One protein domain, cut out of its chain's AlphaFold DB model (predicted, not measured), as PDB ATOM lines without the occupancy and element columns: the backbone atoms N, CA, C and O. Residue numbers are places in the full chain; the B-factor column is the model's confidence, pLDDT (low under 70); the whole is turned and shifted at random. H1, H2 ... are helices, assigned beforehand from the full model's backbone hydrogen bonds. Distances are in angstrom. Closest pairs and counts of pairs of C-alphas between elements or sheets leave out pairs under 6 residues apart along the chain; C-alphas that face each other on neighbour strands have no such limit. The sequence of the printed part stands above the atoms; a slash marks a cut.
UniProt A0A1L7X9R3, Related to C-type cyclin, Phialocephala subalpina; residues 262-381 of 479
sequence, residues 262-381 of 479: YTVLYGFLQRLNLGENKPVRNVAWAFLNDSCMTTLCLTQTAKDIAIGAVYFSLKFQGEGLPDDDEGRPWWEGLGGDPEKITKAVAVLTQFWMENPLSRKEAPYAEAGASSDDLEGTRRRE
ATOM      1  N   TYR A 262     -54.796  18.604  54.539       97.81
ATOM      2  CA  TYR A 262     -55.316  19.972  54.427       97.81
ATOM      3  C   TYR A 262     -54.891  20.845  55.619       97.81
ATOM      4  O   TYR A 262     -54.540  22.012  55.438       97.81
ATOM      5  N   THR A 263     -54.859  20.275  56.828       96.62
ATOM      6  CA  THR A 263     -54.354  20.956  58.035       96.62
ATOM      7  C   THR A 263     -52.853  21.227  57.919       96.62
ATOM      8  O   THR A 263     -52.387  22.309  58.278       96.62
ATOM      9  N   VAL A 264     -52.100  20.272  57.363       97.88
ATOM     10  CA  VAL A 264     -50.656  20.421  57.124       97.88
ATOM     11  C   VAL A 264     -50.379  21.475  56.043       97.88
ATOM     12  O   VAL A 264     -49.578  22.382  56.272       97.88
ATOM     13  N   LEU A 265     -51.103  21.431  54.918       98.31
ATOM     14  CA  LEU A 265     -51.032  22.434  53.852       98.31
ATOM     15  C   LEU A 265     -51.319  23.843  54.381       98.31
ATOM     16  O   LEU A 265     -50.595  24.774  54.041       98.31
ATOM     17  N   TYR A 266     -52.338  24.019  55.230       97.44
ATOM     18  CA  TYR A 266     -52.616  25.325  55.833       97.44
ATOM     19  C   TYR A 266     -51.411  25.848  56.633       97.44
ATOM     20  O   TYR A 266     -51.019  27.000  56.449       97.44
ATOM     21  N   GLY A 267     -50.780  24.999  57.454       97.44
ATOM     22  CA  GLY A 267     -49.566  25.351  58.197       97.44
ATOM     23  C   GLY A 267     -48.396  25.749  57.289       97.44
ATOM     24  O   GLY A 267     -47.748  26.767  57.535       97.44
ATOM     25  N   PHE A 268     -48.161  25.006  56.204       97.56
ATOM     26  CA  PHE A 268     -47.126  25.340  55.220       97.56
ATOM     27  C   PHE A 268     -47.416  26.648  54.478       97.56
ATOM     28  O   PHE A 268     -46.522  27.477  54.346       97.56
ATOM     29  N   LEU A 269     -48.661  26.898  54.068       96.88
ATOM     30  CA  LEU A 269     -49.030  28.152  53.408       96.88
ATOM     31  C   LEU A 269     -48.857  29.375  54.322       96.88
ATOM     32  O   LEU A 269     -48.519  30.443  53.820       96.88
ATOM     33  N   GLN A 270     -49.038  29.241  55.643       95.88
ATOM     34  CA  GLN A 270     -48.663  30.313  56.575       95.88
ATOM     35  C   GLN A 270     -47.137  30.461  56.676       95.88
ATOM     36  O   GLN A 270     -46.631  31.570  56.538       95.88
ATOM     37  N   ARG A 271     -46.391  29.359  56.860       94.31
ATOM     38  CA  ARG A 271     -44.923  29.386  57.028       94.31
ATOM     39  C   ARG A 271     -44.166  29.908  55.798       94.31
ATOM     40  O   ARG A 271     -43.105  30.497  55.957       94.31
ATOM     41  N   LEU A 272     -44.708  29.709  54.597       94.69
ATOM     42  CA  LEU A 272     -44.149  30.188  53.326       94.69
ATOM     43  C   LEU A 272     -44.686  31.575  52.909       94.69
ATOM     44  O   LEU A 272     -44.504  31.982  51.765       94.69
ATOM     45  N   ASN A 273     -45.414  32.281  53.784       94.31
ATOM     46  CA  ASN A 273     -46.110  33.551  53.501       94.31
ATOM     47  C   ASN A 273     -47.116  33.509  52.319       94.31
ATOM     48  O   ASN A 273     -47.594  34.545  51.855       94.31
ATOM     49  N   LEU A 274     -47.511  32.314  51.868       95.06
ATOM     50  CA  LEU A 274     -48.469  32.079  50.780       95.06
ATOM     51  C   LEU A 274     -49.945  32.171  51.212       95.06
ATOM     52  O   LEU A 274     -50.831  32.073  50.365       95.06
ATOM     53  N   GLY A 275     -50.240  32.363  52.503       92.06
ATOM     54  CA  GLY A 275     -51.602  32.341  53.056       92.06
ATOM     55  C   GLY A 275     -52.604  33.243  52.319       92.06
ATOM     56  O   GLY A 275     -53.735  32.821  52.052       92.06
ATOM     57  N   GLU A 276     -52.174  34.443  51.912       94.19
ATOM     58  CA  GLU A 276     -52.979  35.392  51.129       94.19
ATOM     59  C   GLU A 276     -52.888  35.191  49.603       94.19
ATOM     60  O   GLU A 276     -53.764  35.682  48.883       94.19
ATOM     61  N   ASN A 277     -51.915  34.425  49.086       95.50
ATOM     62  CA  ASN A 277     -51.793  34.121  47.655       95.50
ATOM     63  C   ASN A 277     -52.940  33.188  47.220       95.50
ATOM     64  O   ASN A 277     -52.881  31.960  47.321       95.50
ATOM     65  N   LYS A 278     -54.049  33.798  46.782       96.38
ATOM     66  CA  LYS A 278     -55.292  33.083  46.466       96.38
ATOM     67  C   LYS A 278     -55.149  32.115  45.286       96.38
ATOM     68  O   LYS A 278     -55.667  31.012  45.435       96.38
ATOM     69  N   PRO A 279     -54.481  32.460  44.167       96.75
ATOM     70  CA  PRO A 279     -54.230  31.507  43.086       96.75
ATOM     71  C   PRO A 279     -53.489  30.247  43.556       96.75
ATOM     72  O   PRO A 279     -54.011  29.145  43.380       96.75
ATOM     73  N   VAL A 280     -52.349  30.404  44.240       96.38
ATOM     74  CA  VAL A 280     -51.529  29.284  44.741       96.38
ATOM     75  C   VAL A 280     -52.319  28.428  45.741       96.38
ATOM     76  O   VAL A 280     -52.517  27.236  45.511       96.38
ATOM     77  N   ARG A 281     -52.894  29.030  46.794       97.44
ATOM     78  CA  ARG A 281     -53.703  28.300  47.793       97.44
ATOM     79  C   ARG A 281     -54.875  27.540  47.167       97.44
ATOM     80  O   ARG A 281     -55.164  26.421  47.586       97.44
ATOM     81  N   ASN A 282     -55.570  28.136  46.196       96.44
ATOM     82  CA  ASN A 282     -56.724  27.498  45.567       96.44
ATOM     83  C   ASN A 282     -56.309  26.282  44.715       96.44
ATOM     84  O   ASN A 282     -57.017  25.276  44.734       96.44
ATOM     85  N   VAL A 283     -55.167  26.339  44.014       97.06
ATOM     86  CA  VAL A 283     -54.643  25.189  43.252       97.06
ATOM     87  C   VAL A 283     -54.108  24.098  44.183       97.06
ATOM     88  O   VAL A 283     -54.429  22.932  43.971       97.06
ATOM     89  N   ALA A 284     -53.395  24.444  45.259       98.06
ATOM     90  CA  ALA A 284     -52.943  23.460  46.250       98.06
ATOM     91  C   ALA A 284     -54.126  22.734  46.922       98.06
ATOM     92  O   ALA A 284     -54.097  21.521  47.121       98.06
ATOM     93  N   TRP A 285     -55.215  23.454  47.217       97.38
ATOM     94  CA  TRP A 285     -56.439  22.846  47.741       97.38
ATOM     95  C   TRP A 285     -57.142  21.947  46.707       97.38
ATOM     96  O   TRP A 285     -57.652  20.884  47.058       97.38
ATOM     97  N   ALA A 286     -57.157  22.337  45.427       96.19
ATOM     98  CA  ALA A 286     -57.695  21.503  44.351       96.19
ATOM     99  C   ALA A 286     -56.884  20.207  44.163       96.19
ATOM    100  O   ALA A 286     -57.476  19.139  44.023       96.19
ATOM    101  N   PHE A 287     -55.551  20.288  44.253       97.12
ATOM    102  CA  PHE A 287     -54.652  19.133  44.237       97.12
ATOM    103  C   PHE A 287     -54.980  18.147  45.367       97.12
ATOM    104  O   PHE A 287     -55.125  16.960  45.096       97.12
ATOM    105  N   LEU A 288     -55.197  18.614  46.605       97.81
ATOM    106  CA  LEU A 288     -55.610  17.736  47.715       97.81
ATOM    107  C   LEU A 288     -57.010  17.118  47.528       97.81
ATOM    108  O   LEU A 288     -57.250  15.990  47.959       97.81
ATOM    109  N   ASN A 289     -57.941  17.827  46.881       96.19
ATOM    110  CA  ASN A 289     -59.262  17.272  46.579       96.19
ATOM    111  C   ASN A 289     -59.169  16.109  45.579       96.19
ATOM    112  O   ASN A 289     -59.779  15.065  45.807       96.19
ATOM    113  N   ASP A 290     -58.403  16.269  44.493       95.00
ATOM    114  CA  ASP A 290     -58.201  15.190  43.520       95.00
ATOM    115  C   ASP A 290     -57.228  14.113  44.046       95.00
ATOM    116  O   ASP A 290     -57.398  12.947  43.700       95.00
ATOM    117  N   SER A 291     -56.281  14.418  44.949       97.12
ATOM    118  CA  SER A 291     -55.390  13.400  45.544       97.12
ATOM    119  C   SER A 291     -56.169  12.335  46.318       97.12
ATOM    120  O   SER A 291     -55.767  11.174  46.334       97.12
ATOM    121  N   CYS A 292     -57.316  12.703  46.904       96.69
ATOM    122  CA  CYS A 292     -58.239  11.778  47.568       96.69
ATOM    123  C   CYS A 292     -58.827  10.719  46.618       96.69
ATOM    124  O   CYS A 292     -59.282   9.684  47.087       96.69
ATOM    125  N   MET A 293     -58.806  10.953  45.300       95.44
ATOM    126  CA  MET A 293     -59.238   9.993  44.276       95.44
ATOM    127  C   MET A 293     -58.196   8.893  43.997       95.44
ATOM    128  O   MET A 293     -58.467   7.975  43.220       95.44
ATOM    129  N   THR A 294     -56.997   9.015  44.576       96.62
ATOM    130  CA  THR A 294     -55.798   8.228  44.253       96.62
ATOM    131  C   THR A 294     -55.245   7.502  45.483       96.62
ATOM    132  O   THR A 294     -55.550   7.828  46.628       96.62
ATOM    133  N   THR A 295     -54.347   6.545  45.262       96.62
ATOM    134  CA  THR A 295     -53.650   5.801  46.325       96.62
ATOM    135  C   THR A 295     -52.510   6.583  46.998       96.62
ATOM    136  O   THR A 295     -51.730   5.994  47.743       96.62
ATOM    137  N   LEU A 296     -52.400   7.908  46.811       96.88
ATOM    138  CA  LEU A 296     -51.381   8.727  47.489       96.88
ATOM    139  C   LEU A 296     -51.460   8.623  49.020       96.88
ATOM    140  O   LEU A 296     -50.431   8.491  49.674       96.88
ATOM    141  N   CYS A 297     -52.670   8.552  49.583       96.81
ATOM    142  CA  CYS A 297     -52.901   8.331  51.020       96.81
ATOM    143  C   CYS A 297     -52.436   6.956  51.558       96.81
ATOM    144  O   CYS A 297     -52.547   6.711  52.759       96.81
ATOM    145  N   LEU A 298     -51.937   6.075  50.681       97.06
ATOM    146  CA  LEU A 298     -51.349   4.769  50.998       97.06
ATOM    147  C   LEU A 298     -49.850   4.683  50.680       97.06
ATOM    148  O   LEU A 298     -49.232   3.672  50.974       97.06
ATOM    149  N   THR A 299     -49.258   5.693  50.041       95.88
ATOM    150  CA  THR A 299     -47.851   5.659  49.581       95.88
ATOM    151  C   THR A 299     -47.042   6.863  50.057       95.88
ATOM    152  O   THR A 299     -45.824   6.893  49.891       95.88
ATOM    153  N   GLN A 300     -47.699   7.862  50.651       95.56
ATOM    154  CA  GLN A 300     -47.085   9.091  51.133       95.56
ATOM    155  C   GLN A 300     -47.760   9.606  52.405       95.56
ATOM    156  O   GLN A 300     -48.963   9.443  52.611       95.56
ATOM    157  N   THR A 301     -46.975  10.266  53.257       96.25
ATOM    158  CA  THR A 301     -47.482  10.859  54.498       96.25
ATOM    159  C   THR A 301     -48.321  12.112  54.229       96.25
ATOM    160  O   THR A 301     -48.200  12.762  53.187       96.25
ATOM    161  N   ALA A 302     -49.122  12.534  55.213       96.56
ATOM    162  CA  ALA A 302     -49.870  13.792  55.123       96.56
ATOM    163  C   ALA A 302     -48.957  15.034  55.011       96.56
ATOM    164  O   ALA A 302     -49.400  16.080  54.537       96.56
ATOM    165  N   LYS A 303     -47.687  14.913  55.434       96.94
ATOM    166  CA  LYS A 303     -46.612  15.885  55.181       96.94
ATOM    167  C   LYS A 303     -46.250  15.912  53.695       96.94
ATOM    168  O   LYS A 303     -46.377  16.955  53.061       96.94
ATOM    169  N   ASP A 304     -45.845  14.768  53.149       97.00
ATOM    170  CA  ASP A 304     -45.305  14.652  51.789       97.00
ATOM    171  C   ASP A 304     -46.336  15.099  50.727       97.00
ATOM    172  O   ASP A 304     -46.029  15.941  49.879       97.00
ATOM    173  N   ILE A 305     -47.597  14.654  50.852       98.00
ATOM    174  CA  ILE A 305     -48.701  15.035  49.947       98.00
ATOM    175  C   ILE A 305     -48.955  16.555  49.978       98.00
ATOM    176  O   ILE A 305     -49.220  17.166  48.941       98.00
ATOM    177  N   ALA A 306     -48.861  17.189  51.153       98.38
ATOM    178  CA  ALA A 306     -49.066  18.629  51.295       98.38
ATOM    179  C   ALA A 306     -47.922  19.456  50.676       98.38
ATOM    180  O   ALA A 306     -48.190  20.522  50.121       98.38
ATOM    181  N   ILE A 307     -46.674  18.970  50.708       98.12
ATOM    182  CA  ILE A 307     -45.547  19.620  50.011       98.12
ATOM    183  C   ILE A 307     -45.700  19.454  48.493       98.12
ATOM    184  O   ILE A 307     -45.543  20.432  47.762       98.12
ATOM    185  N   GLY A 308     -46.111  18.269  48.022       98.00
ATOM    186  CA  GLY A 308     -46.477  18.038  46.618       98.00
ATOM    187  C   GLY A 308     -47.567  18.997  46.118       98.00
ATOM    188  O   GLY A 308     -47.443  19.560  45.032       98.00
ATOM    189  N   ALA A 309     -48.583  19.270  46.947       98.25
ATOM    190  CA  ALA A 309     -49.637  20.239  46.644       98.25
ATOM    191  C   ALA A 309     -49.117  21.683  46.518       98.25
ATOM    192  O   ALA A 309     -49.534  22.404  45.607       98.25
ATOM    193  N   VAL A 310     -48.196  22.106  47.398       98.00
ATOM    194  CA  VAL A 310     -47.540  23.423  47.299       98.00
ATOM    195  C   VAL A 310     -46.704  23.501  46.021       98.00
ATOM    196  O   VAL A 310     -46.928  24.412  45.226       98.00
ATOM    197  N   TYR A 311     -45.822  22.528  45.772       97.50
ATOM    198  CA  TYR A 311     -44.982  22.476  44.570       97.50
ATOM    199  C   TYR A 311     -45.814  22.565  43.284       97.50
ATOM    200  O   TYR A 311     -45.581  23.448  42.457       97.50
ATOM    201  N   PHE A 312     -46.838  21.715  43.150       96.81
ATOM    202  CA  PHE A 312     -47.736  21.735  41.998       96.81
ATOM    203  C   PHE A 312     -48.391  23.109  41.806       96.81
ATOM    204  O   PHE A 312     -48.455  23.624  40.690       96.81
ATOM    205  N   SER A 313     -48.847  23.731  42.896       96.50
ATOM    206  CA  SER A 313     -49.498  25.040  42.839       96.50
ATOM    207  C   SER A 313     -48.559  26.197  42.491       96.50
ATOM    208  O   SER A 313     -49.001  27.133  41.831       96.50
ATOM    209  N   LEU A 314     -47.281  26.125  42.875       96.06
ATOM    210  CA  LEU A 314     -46.250  27.084  42.473       96.06
ATOM    211  C   LEU A 314     -45.947  26.939  40.978       96.06
ATOM    212  O   LEU A 314     -46.119  27.900  40.225       96.06
ATOM    213  N   LYS A 315     -45.633  25.713  40.532       93.69
ATOM    214  CA  LYS A 315     -45.365  25.402  39.120       93.69
ATOM    215  C   LYS A 315     -46.524  25.829  38.213       93.69
ATOM    216  O   LYS A 315     -46.299  26.481  37.198       93.69
ATOM    217  N   PHE A 316     -47.766  25.515  38.588       91.00
ATOM    218  CA  PHE A 316     -48.954  25.851  37.794       91.00
ATOM    219  C   PHE A 316     -49.230  27.365  37.707       91.00
ATOM    220  O   PHE A 316     -49.837  27.818  36.741       91.00
ATOM    221  N   GLN A 317     -48.802  28.159  38.696       93.56
ATOM    222  CA  GLN A 317     -48.944  29.624  38.673       93.56
ATOM    223  C   GLN A 317     -47.729  30.345  38.062       93.56
ATOM    224  O   GLN A 317     -47.802  31.552  37.843       93.56
ATOM    225  N   GLY A 318     -46.625  29.639  37.782       91.38
ATOM    226  CA  GLY A 318     -45.353  30.259  37.393       91.38
ATOM    227  C   GLY A 318     -44.690  31.044  38.534       91.38
ATOM    228  O   GLY A 318     -43.966  32.003  38.283       91.38
ATOM    229  N   GLU A 319     -44.975  30.668  39.783       91.25
ATOM    230  CA  GLU A 319     -44.467  31.322  40.991       91.25
ATOM    231  C   GLU A 319     -43.270  30.558  41.566       91.25
ATOM    232  O   GLU A 319     -43.236  29.329  41.551       91.25
ATOM    233  N   GLY A 320     -42.310  31.297  42.125       92.25
ATOM    234  CA  GLY A 320     -41.113  30.745  42.761       92.25
ATOM    235  C   GLY A 320     -40.906  31.319  44.160       92.25
ATOM    236  O   GLY A 320     -41.111  32.518  44.380       92.25
ATOM    237  N   LEU A 321     -40.503  30.465  45.098       93.12
ATOM    238  CA  LEU A 321     -40.194  30.840  46.479       93.12
ATOM    239  C   LEU A 321     -38.685  31.037  46.664       93.12
ATOM    240  O   LEU A 321     -37.911  30.330  46.019       93.12
ATOM    241  N   PRO A 322     -38.252  31.963  47.537       91.31
ATOM    242  CA  PRO A 322     -36.848  32.052  47.909       91.31
ATOM    243  C   PRO A 322     -36.385  30.770  48.612       91.31
ATOM    244  O   PRO A 322     -37.186  30.049  49.218       91.31
ATOM    245  N   ASP A 323     -35.083  30.525  48.540       89.38
ATOM    246  CA  ASP A 323     -34.397  29.585  49.426       89.38
ATOM    247  C   ASP A 323     -34.423  30.096  50.884       89.38
ATOM    248  O   ASP A 323     -34.760  31.255  51.140       89.38
ATOM    249  N   ASP A 324     -34.115  29.229  51.853       86.00
ATOM    250  CA  ASP A 324     -34.052  29.619  53.269       86.00
ATOM    251  C   ASP A 324     -32.757  30.376  53.637       86.00
ATOM    252  O   ASP A 324     -31.841  30.510  52.827       86.00
ATOM    253  N   ASP A 325     -32.669  30.864  54.882       85.00
ATOM    254  CA  ASP A 325     -31.512  31.626  55.391       85.00
ATOM    255  C   ASP A 325     -30.178  30.834  55.359       85.00
ATOM    256  O   ASP A 325     -29.106  31.416  55.530       85.00
ATOM    257  N   GLU A 326     -30.227  29.512  55.149       87.31
ATOM    258  CA  GLU A 326     -29.066  28.620  55.007       87.31
ATOM    259  C   GLU A 326     -28.796  28.244  53.530       87.31
ATOM    260  O   GLU A 326     -27.883  27.468  53.241       87.31
ATOM    261  N   GLY A 327     -29.556  28.810  52.582       86.88
ATOM    262  CA  GLY A 327     -29.435  28.586  51.140       86.88
ATOM    263  C   GLY A 327     -30.076  27.288  50.634       86.88
ATOM    264  O   GLY A 327     -29.791  26.869  49.506       86.88
ATOM    265  N   ARG A 328     -30.914  26.623  51.443       89.50
ATOM    266  CA  ARG A 328     -31.613  25.395  51.032       89.50
ATOM    267  C   ARG A 328     -32.906  25.691  50.271       89.50
ATOM    268  O   ARG A 328     -33.578  26.676  50.577       89.50
ATOM    269  N   PRO A 329     -33.336  24.786  49.372       93.44
ATOM    270  CA  PRO A 329     -34.668  24.837  48.784       93.44
ATOM    271  C   PRO A 329     -35.797  24.942  49.816       93.44
ATOM    272  O   PRO A 329     -35.784  24.271  50.853       93.44
ATOM    273  N   TRP A 330     -36.851  25.685  49.469       94.12
ATOM    274  CA  TRP A 330     -38.028  25.880  50.327       94.12
ATOM    275  C   TRP A 330     -38.675  24.566  50.812       94.12
ATOM    276  O   TRP A 330     -39.245  24.532  51.904       94.12
ATOM    277  N   TRP A 331     -38.585  23.474  50.037       94.75
ATOM    278  CA  TRP A 331     -39.132  22.167  50.420       94.75
ATOM    279  C   TRP A 331     -38.303  21.455  51.496       94.75
ATOM    280  O   TRP A 331     -38.887  20.807  52.365       94.75
ATOM    281  N   GLU A 332     -36.975  21.612  51.512       94.00
ATOM    282  CA  GLU A 332     -36.111  21.032  52.553       94.00
ATOM    283  C   GLU A 332     -36.398  21.668  53.914       94.00
ATOM    284  O   GLU A 332     -36.522  20.963  54.917       94.00
ATOM    285  N   GLY A 333     -36.655  22.981  53.942       91.19
ATOM    286  CA  GLY A 333     -37.110  23.692  55.140       91.19
ATOM    287  C   GLY A 333     -38.428  23.155  55.726       91.19
ATOM    288  O   GLY A 333     -38.704  23.363  56.913       91.19
ATOM    289  N   LEU A 334     -39.235  22.431  54.937       93.50
ATOM    290  CA  LEU A 334     -40.453  21.729  55.371       93.50
ATOM    291  C   LEU A 334     -40.240  20.230  55.671       93.50
ATOM    292  O   LEU A 334     -41.191  19.550  56.062       93.50
ATOM    293  N   GLY A 335     -39.022  19.709  55.497       93.44
ATOM    294  CA  GLY A 335     -38.718  18.278  55.570       93.44
ATOM    295  C   GLY A 335     -39.262  17.486  54.377       93.44
ATOM    296  O   GLY A 335     -39.697  16.346  54.555       93.44
ATOM    297  N   GLY A 336     -39.318  18.110  53.196       94.00
ATOM    298  CA  GLY A 336     -39.779  17.524  51.941       94.00
ATOM    299  C   GLY A 336     -38.681  16.809  51.158       94.00
ATOM    300  O   GLY A 336     -37.533  17.240  51.131       94.00
ATOM    301  N   ASP A 337     -39.079  15.729  50.497       94.31
ATOM    302  CA  ASP A 337     -38.229  14.807  49.744       94.31
ATOM    303  C   ASP A 337     -38.535  14.952  48.235       94.31
ATOM    304  O   ASP A 337     -39.689  14.734  47.845       94.31
ATOM    305  N   PRO A 338     -37.560  15.325  47.379       94.81
ATOM    306  CA  PRO A 338     -37.760  15.500  45.937       94.81
ATOM    307  C   PRO A 338     -38.382  14.297  45.214       94.81
ATOM    308  O   PRO A 338     -39.217  14.489  44.323       94.81
ATOM    309  N   GLU A 339     -38.037  13.064  45.600       94.50
ATOM    310  CA  GLU A 339     -38.577  11.854  44.967       94.50
ATOM    311  C   GLU A 339     -40.058  11.688  45.316       94.50
ATOM    312  O   GLU A 339     -40.893  11.430  44.444       94.50
ATOM    313  N   LYS A 340     -40.432  11.945  46.574       95.44
ATOM    314  CA  LYS A 340     -41.843  11.950  46.983       95.44
ATOM    315  C   LYS A 340     -42.622  13.098  46.352       95.44
ATOM    316  O   LYS A 340     -43.739  12.876  45.890       95.44
ATOM    317  N   ILE A 341     -42.060  14.305  46.300       96.56
ATOM    318  CA  ILE A 341     -42.715  15.490  45.725       96.56
ATOM    319  C   ILE A 341     -43.026  15.264  44.239       96.56
ATOM    320  O   ILE A 341     -44.151  15.509  43.796       96.56
ATOM    321  N   THR A 342     -42.068  14.737  43.474       94.25
ATOM    322  CA  THR A 342     -42.266  14.413  42.053       94.25
ATOM    323  C   THR A 342     -43.224  13.233  41.865       94.25
ATOM    324  O   THR A 342     -44.158  13.343  41.066       94.25
ATOM    325  N   LYS A 343     -43.104  12.159  42.663       94.75
ATOM    326  CA  LYS A 343     -44.056  11.030  42.685       94.75
ATOM    327  C   LYS A 343     -45.490  11.465  43.021       94.75
ATOM    328  O   LYS A 343     -46.432  10.949  42.422       94.75
ATOM    329  N   ALA A 344     -45.670  12.436  43.923       96.00
ATOM    330  CA  ALA A 344     -46.983  12.953  44.315       96.00
ATOM    331  C   ALA A 344     -47.721  13.572  43.125       96.00
ATOM    332  O   ALA A 344     -48.897  13.288  42.897       96.00
ATOM    333  N   VAL A 345     -47.014  14.395  42.345       94.75
ATOM    334  CA  VAL A 345     -47.571  14.993  41.128       94.75
ATOM    335  C   VAL A 345     -47.763  13.931  40.050       94.75
ATOM    336  O   VAL A 345     -48.842  13.870  39.475       94.75
ATOM    337  N   ALA A 346     -46.786  13.045  39.824       94.12
ATOM    338  CA  ALA A 346     -46.853  12.022  38.777       94.12
ATOM    339  C   ALA A 346     -48.082  11.097  38.898       94.12
ATOM    340  O   ALA A 346     -48.746  10.838  37.895       94.12
ATOM    341  N   VAL A 347     -48.442  10.658  40.113       94.38
ATOM    342  CA  VAL A 347     -49.657   9.847  40.354       94.38
ATOM    343  C   VAL A 347     -50.938  10.623  40.015       94.38
ATOM    344  O   VAL A 347     -51.899  10.042  39.504       94.38
ATOM    345  N   LEU A 348     -50.963  11.938  40.250       92.81
ATOM    346  CA  LEU A 348     -52.101  12.786  39.891       92.81
ATOM    347  C   LEU A 348     -52.153  13.117  38.395       92.81
ATOM    348  O   LEU A 348     -53.232  13.042  37.808       92.81
ATOM    349  N   THR A 349     -51.011  13.370  37.752       90.50
ATOM    350  CA  THR A 349     -50.914  13.481  36.290       90.50
ATOM    351  C   THR A 349     -51.422  12.200  35.625       90.50
ATOM    352  O   THR A 349     -52.271  12.274  34.739       90.50
ATOM    353  N   GLN A 350     -51.003  11.024  36.111       90.56
ATOM    354  CA  GLN A 350     -51.515   9.730  35.651       90.56
ATOM    355  C   GLN A 350     -53.036   9.623  35.827       90.56
ATOM    356  O   GLN A 350     -53.730   9.267  34.878       90.56
ATOM    357  N   PHE A 351     -53.580   9.981  36.995       90.75
ATOM    358  CA  PHE A 351     -55.029   9.967  37.236       90.75
ATOM    359  C   PHE A 351     -55.809  10.894  36.281       90.75
ATOM    360  O   PHE A 351     -56.869  10.509  35.778       90.75
ATOM    361  N   TRP A 352     -55.295  12.093  35.991       88.56
ATOM    362  CA  TRP A 352     -55.912  13.013  35.029       88.56
ATOM    363  C   TRP A 352     -55.813  12.508  33.580       88.56
ATOM    364  O   TRP A 352     -56.762  12.697  32.820       88.56
ATOM    365  N   MET A 353     -54.715  11.838  33.209       86.19
ATOM    366  CA  MET A 353     -54.516  11.235  31.882       86.19
ATOM    367  C   MET A 353     -55.376   9.980  31.659       86.19
ATOM    368  O   MET A 353     -56.002   9.852  30.610       86.19
ATOM    369  N   GLU A 354     -55.452   9.078  32.644       85.50
ATOM    370  CA  GLU A 354     -56.313   7.882  32.612       85.50
ATOM    371  C   GLU A 354     -57.806   8.256  32.612       85.50
ATOM    372  O   GLU A 354     -58.639   7.505  32.104       85.50
ATOM    373  N   ASN A 355     -58.151   9.419  33.181       81.75
ATOM    374  CA  ASN A 355     -59.507   9.964  33.289       81.75
ATOM    375  C   ASN A 355     -60.578   8.898  33.648       81.75
ATOM    376  O   ASN A 355     -61.604   8.785  32.963       81.75
ATOM    377  N   PRO A 356     -60.405   8.124  34.745       77.88
ATOM    378  CA  PRO A 356     -61.247   6.962  35.077       77.88
ATOM    379  C   PRO A 356     -62.704   7.316  35.442       77.88
ATOM    380  O   PRO A 356     -63.527   6.428  35.690       77.88
ATOM    381  N   LEU A 357     -63.025   8.614  35.488       80.56
ATOM    382  CA  LEU A 357     -64.356   9.180  35.720       80.56
ATOM    383  C   LEU A 357     -64.985   9.809  34.461       80.56
ATOM    384  O   LEU A 357     -66.109  10.304  34.537       80.56
ATOM    385  N   SER A 358     -64.273   9.828  33.329       79.75
ATOM    386  CA  SER A 358     -64.703  10.452  32.067       79.75
ATOM    387  C   SER A 358     -65.141  11.921  32.220       79.75
ATOM    388  O   SER A 358     -66.133  12.361  31.629       79.75
ATOM    389  N   ARG A 359     -64.401  12.703  33.023       75.50
ATOM    390  CA  ARG A 359     -64.589  14.160  33.138       75.50
ATOM    391  C   ARG A 359     -64.302  14.806  31.773       75.50
ATOM    392  O   ARG A 359     -63.334  14.446  31.110       75.50
ATOM    393  N   LYS A 360     -65.142  15.760  31.352       65.25
ATOM    394  CA  LYS A 360     -65.003  16.468  30.058       65.25
ATOM    395  C   LYS A 360     -63.904  17.532  30.048       65.25
ATOM    396  O   LYS A 360     -63.475  17.950  28.980       65.25
ATOM    397  N   GLU A 361     -63.495  17.981  31.227       63.78
ATOM    398  CA  GLU A 361     -62.499  19.024  31.439       63.78
ATOM    399  C   GLU A 361     -61.408  18.454  32.347       63.78
ATOM    400  O   GLU A 361     -61.705  17.894  33.404       63.78
ATOM    401  N   ALA A 362     -60.153  18.591  31.921       64.25
ATOM    402  CA  ALA A 362     -58.970  18.159  32.655       64.25
ATOM    403  C   ALA A 362     -57.944  19.313  32.673       64.25
ATOM    404  O   ALA A 362     -56.948  19.262  31.953       64.25
ATOM    405  N   PRO A 363     -58.187  20.385  33.459       63.91
ATOM    406  CA  PRO A 363     -57.407  21.635  33.418       63.91
ATOM    407  C   PRO A 363     -55.942  21.501  33.876       63.91
ATOM    408  O   PRO A 363     -55.212  22.487  33.882       63.91
ATOM    409  N   TYR A 364     -55.522  20.294  34.257       68.12
ATOM    410  CA  TYR A 364     -54.197  19.958  34.774       68.12
ATOM    411  C   TYR A 364     -53.480  18.868  33.951       68.12
ATOM    412  O   TYR A 364     -52.381  18.462  34.312       68.12
ATOM    413  N   ALA A 365     -54.071  18.385  32.848       60.25
ATOM    414  CA  ALA A 365     -53.565  17.219  32.108       60.25
ATOM    415  C   ALA A 365     -52.156  17.396  31.503       60.25
ATOM    416  O   ALA A 365     -51.440  16.415  31.332       60.25
ATOM    417  N   GLU A 366     -51.747  18.632  31.204       62.03
ATOM    418  CA  GLU A 366     -50.421  18.955  30.651       62.03
ATOM    419  C   GLU A 366     -49.369  19.247  31.749       62.03
ATOM    420  O   GLU A 366     -48.186  19.415  31.458       62.03
ATOM    421  N   ALA A 367     -49.771  19.276  33.026       62.59
ATOM    422  CA  ALA A 367     -48.916  19.628  34.161       62.59
ATOM    423  C   ALA A 367     -48.235  18.394  34.790       62.59
ATOM    424  O   ALA A 367     -48.499  18.029  35.937       62.59
ATOM    425  N   GLY A 368     -47.350  17.745  34.025       61.94
ATOM    426  CA  GLY A 368     -46.417  16.734  34.545       61.94
ATOM    427  C   GLY A 368     -45.317  17.331  35.437       61.94
ATOM    428  O   GLY A 368     -45.219  18.554  35.576       61.94
ATOM    429  N   ALA A 369     -44.465  16.485  36.024       67.19
ATOM    430  CA  ALA A 369     -43.361  16.902  36.895       67.19
ATOM    431  C   ALA A 369     -42.078  16.078  36.690       67.19
ATOM    432  O   ALA A 369     -42.129  14.880  36.421       67.19
ATOM    433  N   SER A 370     -40.939  16.736  36.902       75.00
ATOM    434  CA  SER A 370     -39.580  16.188  36.915       75.00
ATOM    435  C   SER A 370     -38.751  16.843  38.033       75.00
ATOM    436  O   SER A 370     -39.236  17.751  38.712       75.00
ATOM    437  N   SER A 371     -37.503  16.403  38.233       63.31
ATOM    438  CA  SER A 371     -36.587  17.046  39.190       63.31
ATOM    439  C   SER A 371     -36.180  18.459  38.752       63.31
ATOM    440  O   SER A 371     -36.071  19.352  39.590       63.31
ATOM    441  N   ASP A 372     -36.007  18.684  37.448       69.88
ATOM    442  CA  ASP A 372     -35.611  19.987  36.899       69.88
ATOM    443  C   ASP A 372     -36.746  21.020  37.043       69.88
ATOM    444  O   ASP A 372     -36.511  22.191  37.337       69.88
ATOM    445  N   ASP A 373     -38.001  20.569  36.926       79.38
ATOM    446  CA  ASP A 373     -39.182  21.394  37.205       79.38
ATOM    447  C   ASP A 373     -39.291  21.822  38.679       79.38
ATOM    448  O   ASP A 373     -39.837  22.887  38.969       79.38
ATOM    449  N   LEU A 374     -38.819  20.984  39.611       78.62
ATOM    450  CA  LEU A 374     -38.851  21.275  41.045       78.62
ATOM    451  C   LEU A 374     -37.852  22.390  41.383       78.62
ATOM    452  O   LEU A 374     -38.227  23.371  42.029       78.62
ATOM    453  N   GLU A 375     -36.631  22.295  40.849       79.94
ATOM    454  CA  GLU A 375     -35.617  23.357  40.900       79.94
ATOM    455  C   GLU A 375     -36.141  24.677  40.307       79.94
ATOM    456  O   GLU A 375     -35.941  25.736  40.900       79.94
ATOM    457  N   GLY A 376     -36.922  24.613  39.223       80.50
ATOM    458  CA  GLY A 376     -37.609  25.764  38.621       80.50
ATOM    459  C   GLY A 376     -38.638  26.487  39.510       80.50
ATOM    460  O   GLY A 376     -39.157  27.520  39.094       80.50
ATOM    461  N   THR A 377     -38.936  25.993  40.722       85.19
ATOM    462  CA  THR A 377     -39.779  26.697  41.717       85.19
ATOM    463  C   THR A 377     -38.990  27.449  42.796       85.19
ATOM    464  O   THR A 377     -39.593  28.022  43.710       85.19
ATOM    465  N   ARG A 378     -37.656  27.480  42.703       88.00
ATOM    466  CA  ARG A 378     -36.783  28.315  43.545       88.00
ATOM    467  C   ARG A 378     -36.577  29.693  42.914       88.00
ATOM    468  O   ARG A 378     -36.598  29.844  41.696       88.00
ATOM    469  N   ARG A 379     -36.349  30.705  43.749       83.31
ATOM    470  CA  ARG A 379     -35.940  32.063  43.366       83.31
ATOM    471  C   ARG A 379     -34.614  32.364  44.053       83.31
ATOM    472  O   ARG A 379     -34.590  32.579  45.263       83.31
ATOM    473  N   ARG A 380     -33.519  32.363  43.293       77.62
ATOM    474  CA  ARG A 380     -32.167  32.567  43.830       77.62
ATOM    475  C   ARG A 380     -31.825  34.058  43.788       77.62
ATOM    476  O   ARG A 380     -32.249  34.772  42.884       77.62
ATOM    477  N   GLU A 381     -31.020  34.553  44.729       58.53
ATOM    478  CA  GLU A 381     -30.643  35.983  44.756       58.53
ATOM    479  C   GLU A 381     -29.881  36.436  43.493       58.53
ATOM    480  O   GLU A 381     -29.943  37.604  43.110       58.53
TER     481      GLU A 381
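AT A GLANCE: This is residues 262 to 381 of the 479 residues of the protein "Related to C-type cyclin" of Phialocephala subalpina (UniProt A0A1L7X9R3). One helix, H4, runs through the middle, with the hairpin of H1 and H2 packed on one side of it and H5 crossing it on another, while the short H6 packs on H5 and part of H4. Two long links, residues 318 to 337 and 355 to 370, reach toward opposite ends of the longest axis. The printed part has 120 residues and six named helices, in the order H1 to H6, with no named strand; the class is all helix. It is compact, with a radius of gyration of the C-alphas of 13.6 A, yet elongated, spanning 45 by 27 by 26 A.

HOW THE PARTS SIT: H1, residues 262 to 271, touches H2, residues 278 to 291, in a helical hairpin at a shallow tilt of 28 degrees, opposite ways; their closest C-alphas, of Tyr 262 and Leu 288, are 7.1 A apart. H3, residues 295 to 298, is near both H4, residues 302 to 317, and H5, residues 338 to 354; the closest C-alphas of H3 and H5, of Leu 296 and Ala 344, are 6.9 A apart. H4 is the hub, touching four helices. H1 touches H4 at a steep tilt of 61 degrees, with the closest C-alphas, of Leu 265 and Ala 306, at 5.0 A. H2 touches H4 at a steep tilt of 50 degrees, opposite ways, with the closest C-alphas, of Ala 284 and Ala 309, at 4.6 A. H5 touches H4 with residues 340 to 345 alone, at a steep tilt of 69.5 degrees, only just short of about perpendicular; the closest C-alphas, of Gly 308 and Ile 341, are 4.6 A apart. H6, residues 371 to 375, only just touches H4, with 3 pairs of C-alphas within 8 A, the closest being those of Tyr 311 and Leu 374 at 7.2 A. H6 also touches H5, with the closest C-alphas, of Thr 342 and Ser 371, at 6.9 A. H1 and H5 are apart. Residues 321 to 322 pair with residues 378 to 379, parallel. Every O i to N i+4 pair is within hydrogen-bond range in H1, H2 and H6, against 11 of 12 in H4 and 12 of 13 in H5; H3 is too short for such a pair.

IN THESE COORDINATES: H1 begins at C-alpha 262 (-55.316, 19.972, 54.427) and is 14.3 A long. H2 measures 19.7 A, H4 22.8 A and H5 24.1 A. H6 ends at C-alpha 375 (-35.617, 23.357, 40.900).

THE WHOLE: The two C-alphas farthest apart, of Glu 326 and Ser 358, are 46.1 A apart. The printed part has no cut. The links H4 to H5 and H5 to H6 are long. In this model pLDDT is under 70 at residues 360 to 369, 371 to 372 and 381.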